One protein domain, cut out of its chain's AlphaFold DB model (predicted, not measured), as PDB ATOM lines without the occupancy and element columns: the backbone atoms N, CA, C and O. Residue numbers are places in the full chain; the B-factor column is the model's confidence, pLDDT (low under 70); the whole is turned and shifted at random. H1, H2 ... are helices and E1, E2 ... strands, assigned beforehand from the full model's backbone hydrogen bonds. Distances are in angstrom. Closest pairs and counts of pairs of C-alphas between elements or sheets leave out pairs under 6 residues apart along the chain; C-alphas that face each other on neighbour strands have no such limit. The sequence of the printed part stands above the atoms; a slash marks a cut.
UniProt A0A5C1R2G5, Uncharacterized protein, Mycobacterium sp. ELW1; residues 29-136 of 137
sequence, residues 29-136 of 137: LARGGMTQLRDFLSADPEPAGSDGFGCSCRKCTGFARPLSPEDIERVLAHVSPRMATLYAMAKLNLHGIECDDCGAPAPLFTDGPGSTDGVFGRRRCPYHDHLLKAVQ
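Overview. This is residues 29 to 136 of the 137 residues of an uncharacterized protein of Mycobacterium sp. ELW1 (UniProt A0A5C1R2G5). Helix H1 has H4 crossing it near Gly 33 and H3 meeting it near Leu 41, and the small two-stranded hairpin E1 E2 sits in the middle of the domain, with H3, H4 and the little helix H2 near it. From the hairpin a long link, residues 112 to 128, leads to H5, the element farthest from the mean of the C-alphas, and this tail makes much of the length. The printed part has 108 residues, with H1, H2, H3, H4, E1, E2 and H5 in that order, and the two strands are antiparallel. The class is mixed, helices and strands, though under half of the residues are in named elements. The whole is compact, with a radius of gyration of the C-alphas of 15.0 A and spans of 47 by 35 by 25 A.

Along the chain. Find C-alpha 29 at (21.673, 114.604, 60.890); from there H1, residues 29 to 42, runs 19.7 A. H2 is residues 58 to 61, 5.1 A long. H3, residues 69 to 76, covers 10.6 A, and H4, residues 81 to 88, covers 10.5 A. Look next at C-alpha 92, at (11.514, 110.599, 53.285), where E1, residues 92 to 97, begins its 13.9 A. E2, residues 107 to 111, runs 12.8 A. H5, residues 129 to 134, covers 9.3 A and ends at C-alpha 134, at (30.702, 100.056, 39.160).

Arrangement. Begin at H1, which touches H4 at a steep tilt of 65 degrees, the same way; their closest C-alphas, of Gly 33 and Ala 88, are 4.1 A apart. H1 also touches H3, at a steep tilt of 40 degrees, opposite ways, with the C-alphas of Leu 41 and Ile 72 closest at 6.5 A. H1 is apart from E1 and from E2. The closest C-alphas of H4 and E1, those of Leu 86 and Leu 92, are 5.9 A apart; those of H3 and E2, Val 75 and Pro 107, are 5.8 A apart; those of H2 and E1, Thr 61 and His 95, are 4.7 A apart. E1 and E2 form a hairpin, antiparallel at 147 degrees, and in it you find N 93 and O 110 at 2.9 A and N 95 and O 108 at 3.0 A, within hydrogen-bond range. In H1, H3 and H4 every O i to N i+4 pair is within hydrogen-bond range; in H5 it is 1 of 2, and H2 is too short for such a pair. H5 touches no helix and is apart from E1.

Size, cuts and confidence. The two C-alphas farthest apart, of Gly 49 and Gln 136, are 50.3 A apart. The printed part has no cut. The links H1 to H2 and E2 to H5 are long, with 15 and 17 residues. The mean pLDDT of the printed part is 83.3; look for values under 70 at residues 46 to 57, residue 114 and residues 131 to 136.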
ATOM      1  N   LEU A  29      22.875 114.597  61.725       95.81
ATOM      2  CA  LEU A  29      21.673 114.604  60.890       95.81
ATOM      3  C   LEU A  29      20.581 113.719  61.482       95.81
ATOM      4  O   LEU A  29      19.420 114.115  61.478       95.81
ATOM      5  N   ALA A  30      20.937 112.566  62.046       97.25
ATOM      6  CA  ALA A  30      20.002 111.674  62.714       97.25
ATOM      7  C   ALA A  30      19.321 112.372  63.900       97.25
ATOM      8  O   ALA A  30      18.096 112.360  64.007       97.25
ATOM      9  N   ARG A  31      20.084 113.054  64.766       97.50
ATOM     10  CA  ARG A  31      19.502 113.850  65.862       97.50
ATOM     11  C   ARG A  31      18.621 114.979  65.333       97.50
ATOM     12  O   ARG A  31      17.520 115.167  65.839       97.50
ATOM     13  N   GLY A  32      19.076 115.691  64.301       97.50
ATOM     14  CA  GLY A  32      18.294 116.743  63.650       97.50
ATOM     15  C   GLY A  32      16.963 116.227  63.098       97.50
ATOM     16  O   GLY A  32      15.924 116.825  63.355       97.50
ATOM     17  N   GLY A  33      16.974 115.085  62.412       96.88
ATOM     18  CA  GLY A  33      15.778 114.451  61.861       96.88
ATOM     19  C   GLY A  33      14.812 113.953  62.925       96.88
ATOM     20  O   GLY A  33      13.607 114.131  62.778       96.88
ATOM     21  N   MET A  34      15.325 113.400  64.029       97.81
ATOM     22  CA  MET A  34      14.501 113.025  65.182       97.81
ATOM     23  C   MET A  34      13.803 114.237  65.800       97.81
ATOM     24  O   MET A  34      12.613 114.167  66.101       97.81
ATOM     25  N   THR A  35      14.519 115.352  65.968       98.00
ATOM     26  CA  THR A  35      13.930 116.608  66.456       98.00
ATOM     27  C   THR A  35      12.875 117.129  65.486       98.00
ATOM     28  O   THR A  35      11.747 117.358  65.900       98.00
ATOM     29  N   GLN A  36      13.189 117.212  64.189       96.06
ATOM     30  CA  GLN A  36      12.237 117.661  63.167       96.06
ATOM     31  C   GLN A  36      10.970 116.798  63.128       96.06
ATOM     32  O   GLN A  36       9.865 117.316  62.983       96.06
ATOM     33  N   LEU A  37      11.109 115.476  63.257       95.94
ATOM     34  CA  LEU A  37       9.966 114.570  63.287       95.94
ATOM     35  C   LEU A  37       9.146 114.753  64.567       95.94
ATOM     36  O   LEU A  37       7.924 114.832  64.493       95.94
ATOM     37  N   ARG A  38       9.796 114.869  65.730       97.19
ATOM     38  CA  ARG A  38       9.118 115.157  67.001       97.19
ATOM     39  C   ARG A  38       8.313 116.456  66.918       97.19
ATOM     40  O   ARG A  38       7.145 116.461  67.299       97.19
ATOM     41  N   ASP A  39       8.918 117.518  66.394       95.19
ATOM     42  CA  ASP A  39       8.281 118.826  66.221       95.19
ATOM     43  C   ASP A  39       7.095 118.737  65.254       95.19
ATOM     44  O   ASP A  39       6.027 119.284  65.515       95.19
ATOM     45  N   PHE A  40       7.232 117.971  64.167       92.44
ATOM     46  CA  PHE A  40       6.116 117.711  63.266       92.44
ATOM     47  C   PHE A  40       4.967 116.987  63.978       92.44
ATOM     48  O   PHE A  40       3.815 117.376  63.828       92.44
ATOM     49  N   LEU A  41       5.235 115.942  64.757       93.56
ATOM     50  CA  LEU A  41       4.184 115.153  65.413       93.56
ATOM     51  C   LEU A  41       3.475 115.919  66.546       93.56
ATOM     52  O   LEU A  41       2.304 115.647  66.819       93.56
ATOM     53  N   SER A  42       4.164 116.871  67.183       95.00
ATOM     54  CA  SER A  42       3.636 117.699  68.275       95.00
ATOM     55  C   SER A  42       2.954 118.990  67.813       95.00
ATOM     56  O   SER A  42       2.221 119.593  68.595       95.00
ATOM     57  N   ALA A  43       3.170 119.413  66.567       90.12
ATOM     58  CA  ALA A  43       2.550 120.607  66.008       90.12
ATOM     59  C   ALA A  43       1.086 120.375  65.608       90.12
ATOM     60  O   ALA A  43       0.716 119.310  65.102       90.12
ATOM     61  N   ASP A  44       0.266 121.416  65.762       85.31
ATOM     62  CA  ASP A  44      -1.069 121.461  65.172       85.31
ATOM     63  C   ASP A  44      -0.997 121.298  63.640       85.31
ATOM     64  O   ASP A  44      -0.044 121.760  62.999       85.31
ATOM     65  N   PRO A  45      -1.987 120.637  63.015       75.69
ATOM     66  CA  PRO A  45      -2.045 120.540  61.566       75.69
ATOM     67  C   PRO A  45      -2.198 121.930  60.946       75.69
ATOM     68  O   PRO A  45      -2.962 122.760  61.442       75.69
ATOM     69  N   GLU A  46      -1.509 122.167  59.828       69.94
ATOM     70  CA  GLU A  46      -1.659 123.436  59.123       69.94
ATOM     71  C   GLU A  46      -3.111 123.614  58.642       69.94
ATOM     72  O   GLU A  46      -3.750 122.641  58.212       69.94
ATOM     73  N   PRO A  47      -3.652 124.845  58.686       65.12
ATOM     74  CA  PRO A  47      -4.961 125.140  58.123       65.12
ATOM     75  C   PRO A  47      -4.998 124.768  56.639       65.12
ATOM     76  O   PRO A  47      -4.051 125.025  55.906       65.12
ATOM     77  N   ALA A  48      -6.131 124.247  56.162       57.50
ATOM     78  CA  ALA A  48      -6.307 123.760  54.785       57.50
ATOM     79  C   ALA A  48      -6.124 124.816  53.663       57.50
ATOM     80  O   ALA A  48      -6.334 124.495  52.496       57.50
ATOM     81  N   GLY A  49      -5.782 126.061  54.007       56.97
ATOM     82  CA  GLY A  49      -5.529 127.168  53.085       56.97
ATOM     83  C   GLY A  49      -4.094 127.701  53.112       56.97
ATOM     84  O   GLY A  49      -3.882 128.792  52.589       56.97
ATOM     85  N   SER A  50      -3.137 127.000  53.735       58.16
ATOM     86  CA  SER A  50      -1.725 127.368  53.605       58.16
ATOM     87  C   SER A  50      -1.249 127.155  52.163       58.16
ATOM     88  O   SER A  50      -1.638 126.213  51.474       58.16
ATOM     89  N   ASP A  51      -0.395 128.057  51.701       53.31
ATOM     90  CA  ASP A  51       0.355 128.010  50.442       53.31
ATOM     91  C   ASP A  51       1.513 126.987  50.471       53.31
ATOM     92  O   ASP A  51       2.352 126.947  49.569       53.31
ATOM     93  N   GLY A  52       1.551 126.141  51.505       51.03
ATOM     94  CA  GLY A  52       2.583 125.145  51.751       51.03
ATOM     95  C   GLY A  52       2.516 123.952  50.797       51.03
ATOM     96  O   GLY A  52       1.450 123.481  50.397       51.03
ATOM     97  N   PHE A  53       3.692 123.430  50.443       48.72
ATOM     98  CA  PHE A  53       3.873 122.204  49.665       48.72
ATOM     99  C   PHE A  53       3.308 120.977  50.418       48.72
ATOM    100  O   PHE A  53       4.041 120.240  51.071       48.72
ATOM    101  N   GLY A  54       1.998 120.740  50.290       57.56
ATOM    102  CA  GLY A  54       1.295 119.545  50.772       57.56
ATOM    103  C   GLY A  54       0.389 119.786  51.987       57.56
ATOM    104  O   GLY A  54       0.757 120.464  52.938       57.56
ATOM    105  N   CYS A  55      -0.814 119.193  51.977       64.69
ATOM    106  CA  CYS A  55      -1.737 119.264  53.117       64.69
ATOM    107  C   CYS A  55      -1.216 118.388  54.255       64.69
ATOM    108  O   CYS A  55      -1.071 117.177  54.102       64.69
ATOM    109  N   SER A  56      -1.012 118.979  55.427       65.81
ATOM    110  CA  SER A  56      -0.582 118.265  56.637       65.81
ATOM    111  C   SER A  56      -1.764 117.830  57.528       65.81
ATOM    112  O   SER A  56      -1.618 117.526  58.717       65.81
ATOM    113  N   CYS A  57      -2.954 117.814  56.922       69.12
ATOM    114  CA  CYS A  57      -4.238 117.449  57.495       69.12
ATOM    115  C   CYS A  57      -4.422 115.928  57.605       69.12
ATOM    116  O   CYS A  57      -3.907 115.176  56.780       69.12
ATOM    117  N   ARG A  58      -5.285 115.474  58.529       72.38
ATOM    118  CA  ARG A  58      -5.595 114.043  58.745       72.38
ATOM    119  C   ARG A  58      -5.953 113.273  57.468       72.38
ATOM    120  O   ARG A  58      -5.650 112.093  57.370       72.38
ATOM    121  N   LYS A  59      -6.606 113.917  56.495       72.81
ATOM    122  CA  LYS A  59      -6.949 113.277  55.211       72.81
ATOM    123  C   LYS A  59      -5.720 112.900  54.382       72.81
ATOM    124  O   LYS A  59      -5.783 111.929  53.644       72.81
ATOM    125  N   CYS A  60      -4.647 113.673  54.484       72.12
ATOM    126  CA  CYS A  60      -3.435 113.491  53.693       72.12
ATOM    127  C   CYS A  60      -2.348 112.744  54.465       72.12
ATOM    128  O   CYS A  60      -1.593 111.999  53.855       72.12
ATOM    129  N   THR A  61      -2.292 112.905  55.789       73.44
ATOM    130  CA  THR A  61      -1.323 112.210  56.648       73.44
ATOM    131  C   THR A  61      -1.851 110.901  57.227       73.44
ATOM    132  O   THR A  61      -1.071 110.144  57.781       73.44
ATOM    133  N   GLY A  62      -3.160 110.638  57.181       78.25
ATOM    134  CA  GLY A  62      -3.775 109.424  57.733       78.25
ATOM    135  C   GLY A  62      -4.005 109.435  59.251       78.25
ATOM    136  O   GLY A  62      -4.725 108.579  59.758       78.25
ATOM    137  N   PHE A  63      -3.486 110.422  59.991       84.25
ATOM    138  CA  PHE A  63      -3.611 110.500  61.454       84.25
ATOM    139  C   PHE A  63      -3.900 111.913  61.969       84.25
ATOM    140  O   PHE A  63      -3.720 112.908  61.264       84.25
ATOM    141  N   ALA A  64      -4.401 112.002  63.203       84.12
ATOM    142  CA  ALA A  64      -4.674 113.274  63.862       84.12
ATOM    143  C   ALA A  64      -3.409 113.820  64.538       84.12
ATOM    144  O   ALA A  64      -2.677 113.072  65.179       84.12
ATOM    145  N   ARG A  65      -3.191 115.129  64.409       89.19
ATOM    146  CA  ARG A  65      -2.184 115.888  65.154       89.19
ATOM    147  C   ARG A  65      -2.867 116.989  65.978       89.19
ATOM    148  O   ARG A  65      -3.949 117.420  65.564       89.19
ATOM    149  N   PRO A  66      -2.263 117.435  67.091       91.75
ATOM    150  CA  PRO A  66      -1.009 116.937  67.669       91.75
ATOM    151  C   PRO A  66      -1.173 115.550  68.306       91.75
ATOM    152  O   PRO A  66      -2.264 115.174  68.741       91.75
ATOM    153  N   LEU A  67      -0.094 114.771  68.332       92.31
ATOM    154  CA  LEU A  67      -0.045 113.494  69.048       92.31
ATOM    155  C   LEU A  67       0.223 113.699  70.539       92.31
ATOM    156  O   LEU A  67       0.795 114.707  70.957       92.31
ATOM    157  N   SER A  68      -0.160 112.709  71.348       94.00
ATOM    158  CA  SER A  68       0.233 112.687  72.754       94.00
ATOM    159  C   SER A  68       1.754 112.486  72.880       94.00
ATOM    160  O   SER A  68       2.354 111.826  72.027       94.00
ATOM    161  N   PRO A  69       2.403 112.990  73.947       95.19
ATOM    162  CA  PRO A  69       3.828 112.741  74.171       95.19
ATOM    163  C   PRO A  69       4.188 111.251  74.198       95.19
ATOM    164  O   PRO A  69       5.242 110.865  73.705       95.19
ATOM    165  N   GLU A  70       3.303 110.402  74.730       93.38
ATOM    166  CA  GLU A  70       3.513 108.952  74.753       93.38
ATOM    167  C   GLU A  70       3.499 108.351  73.341       93.38
ATOM    168  O   GLU A  70       4.381 107.561  73.003       93.38
ATOM    169  N   ASP A  71       2.543 108.749  72.498       93.12
ATOM    170  CA  ASP A  71       2.477 108.269  71.115       93.12
ATOM    171  C   ASP A  71       3.666 108.760  70.291       93.12
ATOM    172  O   ASP A  71       4.190 108.008  69.474       93.12
ATOM    173  N   ILE A  72       4.137 109.987  70.531       95.38
ATOM    174  CA  ILE A  72       5.344 110.518  69.889       95.38
ATOM    175  C   ILE A  72       6.543 109.626  70.199       95.38
ATOM    176  O   ILE A  72       7.222 109.181  69.279       95.38
ATOM    177  N   GLU A  73       6.795 109.310  71.471       94.69
ATOM    178  CA  GLU A  73       7.931 108.455  71.831       94.69
ATOM    179  C   GLU A  73       7.782 107.032  71.267       94.69
ATOM    180  O   GLU A  73       8.773 106.430  70.845       94.69
ATOM    181  N   ARG A  74       6.550 106.511  71.155       92.81
ATOM    182  CA  ARG A  74       6.278 105.236  70.469       92.81
ATOM    183  C   ARG A  74       6.590 105.302  68.971       92.81
ATOM    184  O   ARG A  74       7.251 104.395  68.469       92.81
ATOM    185  N   VAL A  75       6.203 106.372  68.272       94.88
ATOM    186  CA  VAL A  75       6.569 106.586  66.858       94.88
ATOM    187  C   VAL A  75       8.088 106.657  66.711       94.88
ATOM    188  O   VAL A  75       8.660 105.963  65.873       94.88
ATOM    189  N   LEU A  76       8.760 107.452  67.545       95.62
ATOM    190  CA  LEU A  76      10.208 107.655  67.457       95.62
ATOM    191  C   LEU A  76      11.009 106.383  67.760       95.62
ATOM    192  O   LEU A  76      12.074 106.193  67.178       95.62
ATOM    193  N   ALA A  77      10.485 105.468  68.583       94.56
ATOM    194  CA  ALA A  77      11.114 104.170  68.838       94.56
ATOM    195  C   ALA A  77      11.253 103.289  67.577       94.56
ATOM    196  O   ALA A  77      12.098 102.394  67.546       94.56
ATOM    197  N   HIS A  78      10.464 103.555  66.531       94.44
ATOM    198  CA  HIS A  78      10.506 102.847  65.248       94.44
ATOM    199  C   HIS A  78      11.413 103.516  64.205       94.44
ATOM    200  O   HIS A  78      11.547 103.014  63.088       94.44
ATOM    201  N   VAL A  79      12.043 104.645  64.532       95.44
ATOM    202  CA  VAL A  79      12.877 105.397  63.592       95.44
ATOM    203  C   VAL A  79      14.341 105.044  63.824       95.44
ATOM    204  O   VAL A  79      14.896 105.320  64.884       95.44
ATOM    205  N   SER A  80      14.999 104.446  62.829       94.88
ATOM    206  CA  SER A  80      16.447 104.221  62.906       94.88
ATOM    207  C   SER A  80      17.222 105.525  62.693       94.88
ATOM    208  O   SER A  80      16.693 106.460  62.079       94.88
ATOM    209  N   PRO A  81      18.495 105.613  63.123       95.75
ATOM    210  CA  PRO A  81      19.329 106.773  62.821       95.75
ATOM    211  C   PRO A  81      19.366 107.108  61.324       95.75
ATOM    212  O   PRO A  81      19.203 108.267  60.955       95.75
ATOM    213  N   ARG A  82      19.472 106.103  60.444       95.00
ATOM    214  CA  ARG A  82      19.430 106.284  58.987       95.00
ATOM    215  C   ARG A  82      18.110 106.885  58.516       95.00
ATOM    216  O   ARG A  82      18.121 107.766  57.656       95.00
ATOM    217  N   MET A  83      16.980 106.410  59.041       95.06
ATOM    218  CA  MET A  83      15.660 106.952  58.701       95.06
ATOM    219  C   MET A  83      15.551 108.416  59.121       95.06
ATOM    220  O   MET A  83      15.116 109.243  58.325       95.06
ATOM    221  N   ALA A  84      16.019 108.746  60.325       96.62
ATOM    222  CA  ALA A  84      16.051 110.118  60.803       96.62
ATOM    223  C   ALA A  84      16.956 111.009  59.934       96.62
ATOM    224  O   ALA A  84      16.531 112.090  59.534       96.62
ATOM    225  N   THR A  85      18.152 110.548  59.553       96.00
ATOM    226  CA  THR A  85      19.029 111.267  58.613       96.00
ATOM    227  C   THR A  85      18.322 111.523  57.280       96.00
ATOM    228  O   THR A  85      18.315 112.649  56.790       96.00
ATOM    229  N   LEU A  86      17.684 110.507  56.693       94.12
ATOM    230  CA  LEU A  86      16.964 110.664  55.425       94.12
ATOM    231  C   LEU A  86      15.765 111.618  55.549       94.12
ATOM    232  O   LEU A  86      15.511 112.388  54.623       94.12
ATOM    233  N   TYR A  87      15.059 111.602  56.679       94.00
ATOM    234  CA  TYR A  87      13.988 112.554  56.970       94.00
ATOM    235  C   TYR A  87      14.525 113.991  57.064       94.00
ATOM    236  O   TYR A  87      14.014 114.874  56.381       94.00
ATOM    237  N   ALA A  88      15.629 114.208  57.792       94.81
ATOM    238  CA  ALA A  88      16.293 115.514  57.904       94.81
ATOM    239  C   ALA A  88      16.723 116.093  56.546       94.81
ATOM    240  O   ALA A  88      16.791 117.306  56.363       94.81
ATOM    241  N   MET A  89      17.031 115.217  55.589       92.19
ATOM    242  CA  MET A  89      17.458 115.567  54.235       92.19
ATOM    243  C   MET A  89      16.292 115.683  53.239       92.19
ATOM    244  O   MET A  89      16.535 115.757  52.029       92.19
ATOM    245  N   ALA A  90      15.042 115.642  53.716       91.38
ATOM    246  CA  ALA A  90      13.824 115.621  52.901       91.38
ATOM    247  C   ALA A  90      13.810 114.494  51.845       91.38
ATOM    248  O   ALA A  90      13.281 114.642  50.740       91.38
ATOM    249  N   LYS A  91      14.435 113.352  52.164       91.19
ATOM    250  CA  LYS A  91      14.430 112.142  51.327       91.19
ATOM    251  C   LYS A  91      13.301 111.186  51.677       91.19
ATOM    252  O   LYS A  91      12.955 110.364  50.831       91.19
ATOM    253  N   LEU A  92      12.715 111.319  52.866       91.12
ATOM    254  CA  LEU A  92      11.514 110.599  53.285       91.12
ATOM    255  C   LEU A  92      10.367 111.564  53.556       91.12
ATOM    256  O   LEU A  92      10.584 112.635  54.119       91.12
ATOM    257  N   ASN A  93       9.153 111.124  53.236       88.38
ATOM    258  CA  ASN A  93       7.909 111.763  53.642       88.38
ATOM    259  C   ASN A  93       7.135 110.850  54.590       88.38
ATOM    260  O   ASN A  93       6.989 109.656  54.327       88.38
ATOM    261  N   LEU A  94       6.605 111.421  55.671       88.88
ATOM    262  CA  LEU A  94       5.679 110.732  56.565       88.88
ATOM    263  C   LEU A  94       4.261 110.798  55.980       88.88
ATOM    264  O   LEU A  94       3.763 111.889  55.710       88.88
ATOM    265  N   HIS A  95       3.605 109.651  55.816       84.75
ATOM    266  CA  HIS A  95       2.260 109.569  55.220       84.75
ATOM    267  C   HIS A  95       1.260 108.747  56.050       84.75
ATOM    268  O   HIS A  95       0.132 108.531  55.613       84.75
ATOM    269  N   GLY A  96       1.670 108.294  57.236       87.81
ATOM    270  CA  GLY A  96       0.846 107.504  58.142       87.81
ATOM    271  C   GLY A  96       1.589 107.155  59.423       87.81
ATOM    272  O   GLY A  96       2.812 107.300  59.490       87.81
ATOM    273  N   ILE A  97       0.846 106.694  60.431       90.62
ATOM    274  CA  ILE A  97       1.411 106.081  61.637       90.62
ATOM    275  C   ILE A  97       0.677 104.775  61.963       90.62
ATOM    276  O   ILE A  97      -0.406 104.784  62.537       90.62
ATOM    277  N   GLU A  98       1.248 103.642  61.579       88.44
ATOM    278  CA  GLU A  98       0.646 102.325  61.783       88.44
ATOM    279  C   GLU A  98       1.736 101.255  61.866       88.44
ATOM    280  O   GLU A  98       2.711 101.287  61.114       88.44
ATOM    281  N   CYS A  99       1.580 100.320  62.800       86.62
ATOM    282  CA  CYS A  99       2.409  99.126  62.897       86.62
ATOM    283  C   CYS A  99       1.513  97.900  63.018       86.62
ATOM    284  O   CYS A  99       0.901  97.690  64.069       86.62
ATOM    285  N   ASP A 100       1.492  97.063  61.986       84.44
ATOM    286  CA  ASP A 100       0.713  95.820  61.993       84.44
ATOM    287  C   ASP A 100       1.253  94.791  63.004       84.44
ATOM    288  O   ASP A 100       0.506  93.937  63.483       84.44
ATOM    289  N   ASP A 101       2.536  94.891  63.369       84.19
ATOM    290  CA  ASP A 101       3.208  93.910  64.226       84.19
ATOM    291  C   ASP A 101       2.967  94.149  65.725       84.19
ATOM    292  O   ASP A 101       2.670  93.210  66.467       84.19
ATOM    293  N   CYS A 102       3.109  95.393  66.205       83.88
ATOM    294  CA  CYS A 102       2.923  95.713  67.629       83.88
ATOM    295  C   CYS A 102       1.654  96.506  67.944       83.88
ATOM    296  O   CYS A 102       1.363  96.723  69.123       83.88
ATOM    297  N   GLY A 103       0.917  96.971  66.931       82.19
ATOM    298  CA  GLY A 103      -0.268  97.813  67.106       82.19
ATOM    299  C   GLY A 103       0.021  99.204  67.682       82.19
ATOM    300  O   GLY A 103      -0.914  99.956  67.959       82.19
ATOM    301  N   ALA A 104       1.292  99.558  67.898       84.44
ATOM    302  CA  ALA A 104       1.682 100.894  68.322       84.44
ATOM    303  C   ALA A 104       1.802 101.834  67.110       84.44
ATOM    304  O   ALA A 104       2.059 101.378  65.993       84.44
ATOM    305  N   PRO A 105       1.673 103.154  67.314       87.44
ATOM    306  CA  PRO A 105       1.997 104.125  66.280       87.44
ATOM    307  C   PRO A 105       3.449 103.958  65.803       87.44
ATOM    308  O   PRO A 105       4.378 104.107  66.596       87.44
ATOM    309  N   ALA A 106       3.645 103.675  64.514       90.50
ATOM    310  CA  ALA A 106       4.958 103.610  63.872       90.50
ATOM    311  C   ALA A 106       4.938 104.397  62.562       90.50
ATOM    312  O   ALA A 106       3.959 104.315  61.831       90.50
ATOM    313  N   PRO A 107       5.986 105.159  62.231       91.56
ATOM    314  CA  PRO A 107       5.956 106.039  61.081       91.56
ATOM    315  C   PRO A 107       5.981 105.234  59.788       91.56
ATOM    316  O   PRO A 107       6.900 104.455  59.533       91.56
ATOM    317  N   LEU A 108       4.997 105.493  58.933       90.19
ATOM    318  CA  LEU A 108       5.006 105.023  57.562       90.19
ATOM    319  C   LEU A 108       5.714 106.071  56.707       90.19
ATOM    320  O   LEU A 108       5.209 107.180  56.495       90.19
ATOM    321  N   PHE A 109       6.899 105.719  56.214       90.75
ATOM    322  CA  PHE A 109       7.666 106.559  55.302       90.75
ATOM    323  C   PHE A 109       7.527 106.093  53.855       90.75
ATOM    324  O   PHE A 109       7.537 104.898  53.567       90.75
ATOM    325  N   THR A 110       7.460 107.053  52.939       87.50
ATOM    326  CA  THR A 110       7.744 106.847  51.514       87.50
ATOM    327  C   THR A 110       8.948 107.671  51.104       87.50
ATOM    328  O   THR A 110       9.329 108.621  51.794       87.50
ATOM    329  N   ASP A 111       9.517 107.357  49.942       85.88
ATOM    330  CA  ASP A 111      10.454 108.265  49.294       85.88
ATOM    331  C   ASP A 111       9.784 109.630  49.055       85.88
ATOM    332  O   ASP A 111       8.609 109.723  48.682       85.88
ATOM    333  N   GLY A 112      10.526 110.700  49.329       80.12
ATOM    334  CA  GLY A 112      10.086 112.062  49.052       80.12
ATOM    335  C   GLY A 112      10.125 112.379  47.548       80.12
ATOM    336  O   GLY A 112      10.898 111.767  46.812       80.12
ATOM    337  N   PRO A 113       9.369 113.383  47.070       71.38
ATOM    338  CA  PRO A 113       9.277 113.741  45.647       71.38
ATOM    339  C   PRO A 113      10.604 114.207  45.019       71.38
ATOM    340  O   PRO A 113      10.743 114.190  43.801       71.38
ATOM    341  N   GLY A 114      11.585 114.617  45.831       69.94
ATOM    342  CA  GLY A 114      12.959 114.930  45.402       69.94
ATOM    343  C   GLY A 114      13.984 113.842  45.755       69.94
ATOM    344  O   GLY A 114      15.194 114.107  45.786       69.94
ATOM    345  N   SER A 115      13.522 112.649  46.122       79.56
ATOM    346  CA  SER A 115      14.367 111.498  46.427       79.56
ATOM    347  C   SER A 115      14.590 110.641  45.182       79.56
ATOM    348  O   SER A 115      13.882 110.752  44.188       79.56
ATOM    349  N   THR A 116      15.614 109.795  45.225       78.25
ATOM    350  CA  THR A 116      15.782 108.740  44.221       78.25
ATOM    351  C   THR A 116      14.887 107.563  44.601       78.25
ATOM    352  O   THR A 116      14.802 107.223  45.779       78.25
ATOM    353  N   ASP A 117      14.254 106.919  43.623       77.44
ATOM    354  CA  ASP A 117      13.358 105.791  43.889       77.44
ATOM    355  C   ASP A 117      14.061 104.641  44.630       77.44
ATOM    356  O   ASP A 117      15.115 104.127  44.221       77.44
ATOM    357  N   GLY A 118      13.425 104.196  45.710       80.75
ATOM    358  CA  GLY A 118      13.860 103.104  46.564       80.75
ATOM    359  C   GLY A 118      14.896 103.495  47.613       80.75
ATOM    360  O   GLY A 118      15.477 102.592  48.212       80.75
ATOM    361  N   VAL A 119      15.164 104.783  47.848       82.69
ATOM    362  CA  VAL A 119      16.143 105.237  48.857       82.69
ATOM    363  C   VAL A 119      15.771 104.772  50.261       82.69
ATOM    364  O   VAL A 119      16.654 104.384  51.023       82.69
ATOM    365  N   PHE A 120      14.485 104.741  50.602       83.62
ATOM    366  CA  PHE A 120      14.052 104.232  51.897       83.62
ATOM    367  C   PHE A 120      14.429 102.753  52.096       83.62
ATOM    368  O   PHE A 120      15.069 102.396  53.094       83.62
ATOM    369  N   GLY A 121      14.074 101.907  51.123       81.50
ATOM    370  CA  GLY A 121      14.278 100.456  51.179       81.50
ATOM    371  C   GLY A 121      15.720 100.017  50.919       81.50
ATOM    372  O   GLY A 121      16.157  98.968  51.394       81.50
ATOM    373  N   ARG A 122      16.499 100.819  50.189       75.38
ATOM    374  CA  ARG A 122      17.914 100.554  49.929       75.38
ATOM    375  C   ARG A 122      18.723 101.138  51.085       75.38
ATOM    376  O   ARG A 122      18.829 102.347  51.233       75.38
ATOM    377  N   ARG A 123      19.340 100.282  51.905       82.00
ATOM    378  CA  ARG A 123      20.294 100.674  52.968       82.00
ATOM    379  C   ARG A 123      21.618 101.200  52.382       82.00
ATOM    380  O   ARG A 123      22.680 100.633  52.618       82.00
ATOM    381  N   ARG A 124      21.549 102.211  51.515       82.25
ATOM    382  CA  ARG A 124      22.667 102.746  50.729       82.25
ATOM    383  C   ARG A 124      22.558 104.257  50.593       82.25
ATOM    384  O   ARG A 124      21.479 104.831  50.696       82.25
ATOM    385  N   CYS A 125      23.692 104.884  50.292       87.62
ATOM    386  CA  CYS A 125      23.759 106.314  50.036       87.62
ATOM    387  C   CYS A 125      22.913 106.710  48.809       87.62
ATOM    388  O   CYS A 125      23.189 106.208  47.713       87.62
ATOM    389  N   PRO A 126      21.969 107.664  48.941       85.88
ATOM    390  CA  PRO A 126      21.108 108.096  47.838       85.88
ATOM    391  C   PRO A 126      21.891 108.747  46.689       85.88
ATOM    392  O   PRO A 126      21.462 108.695  45.544       85.88
ATOM    393  N   TYR A 127      23.057 109.330  46.973       86.50
ATOM    394  CA  TYR A 127      23.851 110.059  45.979       86.50
ATOM    395  C   TYR A 127      24.840 109.188  45.200       86.50
ATOM    396  O   TYR A 127      25.211 109.528  44.081       86.50
ATOM    397  N   HIS A 128      25.272 108.063  45.772       86.25
ATOM    398  CA  HIS A 128      26.424 107.299  45.275       86.25
ATOM    399  C   HIS A 128      26.104 105.821  45.013       86.25
ATOM    400  O   HIS A 128      27.014 105.036  44.753       86.25
ATOM    401  N   ASP A 129      24.826 105.421  45.031       75.38
ATOM    402  CA  ASP A 129      24.423 104.033  44.738       75.38
ATOM    403  C   ASP A 129      24.923 103.556  43.361       75.38
ATOM    404  O   ASP A 129      25.300 102.397  43.196       75.38
ATOM    405  N   HIS A 130      24.995 104.456  42.377       74.06
ATOM    406  CA  HIS A 130      25.499 104.147  41.037       74.06
ATOM    407  C   HIS A 130      27.009 103.851  41.010       74.06
ATOM    408  O   HIS A 130      27.445 102.997  40.242       74.06
ATOM    409  N   LEU A 131      27.800 104.494  41.876       69.56
ATOM    410  CA  LEU A 131      29.247 104.267  41.961       69.56
ATOM    411  C   LEU A 131      29.569 102.936  42.644       69.56
ATOM    412  O   LEU A 131      30.503 102.250  42.250       69.56
ATOM    413  N   LEU A 132      28.750 102.521  43.613       59.25
ATOM    414  CA  LEU A 132      28.912 101.229  44.283       59.25
ATOM    415  C   LEU A 132      28.654 100.037  43.346       59.25
ATOM    416  O   LEU A 132      29.220  98.968  43.556       59.25
ATOM    417  N   LYS A 133      27.838 100.211  42.298       56.59
ATOM    418  CA  LYS A 133      27.609  99.174  41.273       56.59
ATOM    419  C   LYS A 133      28.813  98.998  40.341       56.59
ATOM    420  O   LYS A 133      29.089  97.879  39.922       56.59
ATOM    421  N   ALA A 134      29.553 100.072  40.066       52.44
ATOM    422  CA  ALA A 134      30.702 100.056  39.160       52.44
ATOM    423  C   ALA A 134      31.952  99.370  39.745       52.44
ATOM    424  O   ALA A 134      32.820  98.950  38.994       52.44
ATOM    425  N   VAL A 135      32.040  99.223  41.071       50.78
ATOM    426  CA  VAL A 135      33.163  98.540  41.751       50.78
ATOM    427  C   VAL A 135      32.976  97.011  41.789       50.78
ATOM    428  O   VAL A 135      33.888  96.280  42.158       50.78
ATOM    429  N   GLN A 136      31.800  96.507  41.401       45.22
ATOM    430  CA  GLN A 136      31.463  95.074  41.403       45.22
ATOM    431  C   GLN A 136      31.352  94.465  39.993       45.22
ATOM    432  O   GLN A 136      30.856  93.346  39.866       45.22
TER     433      GLN A 136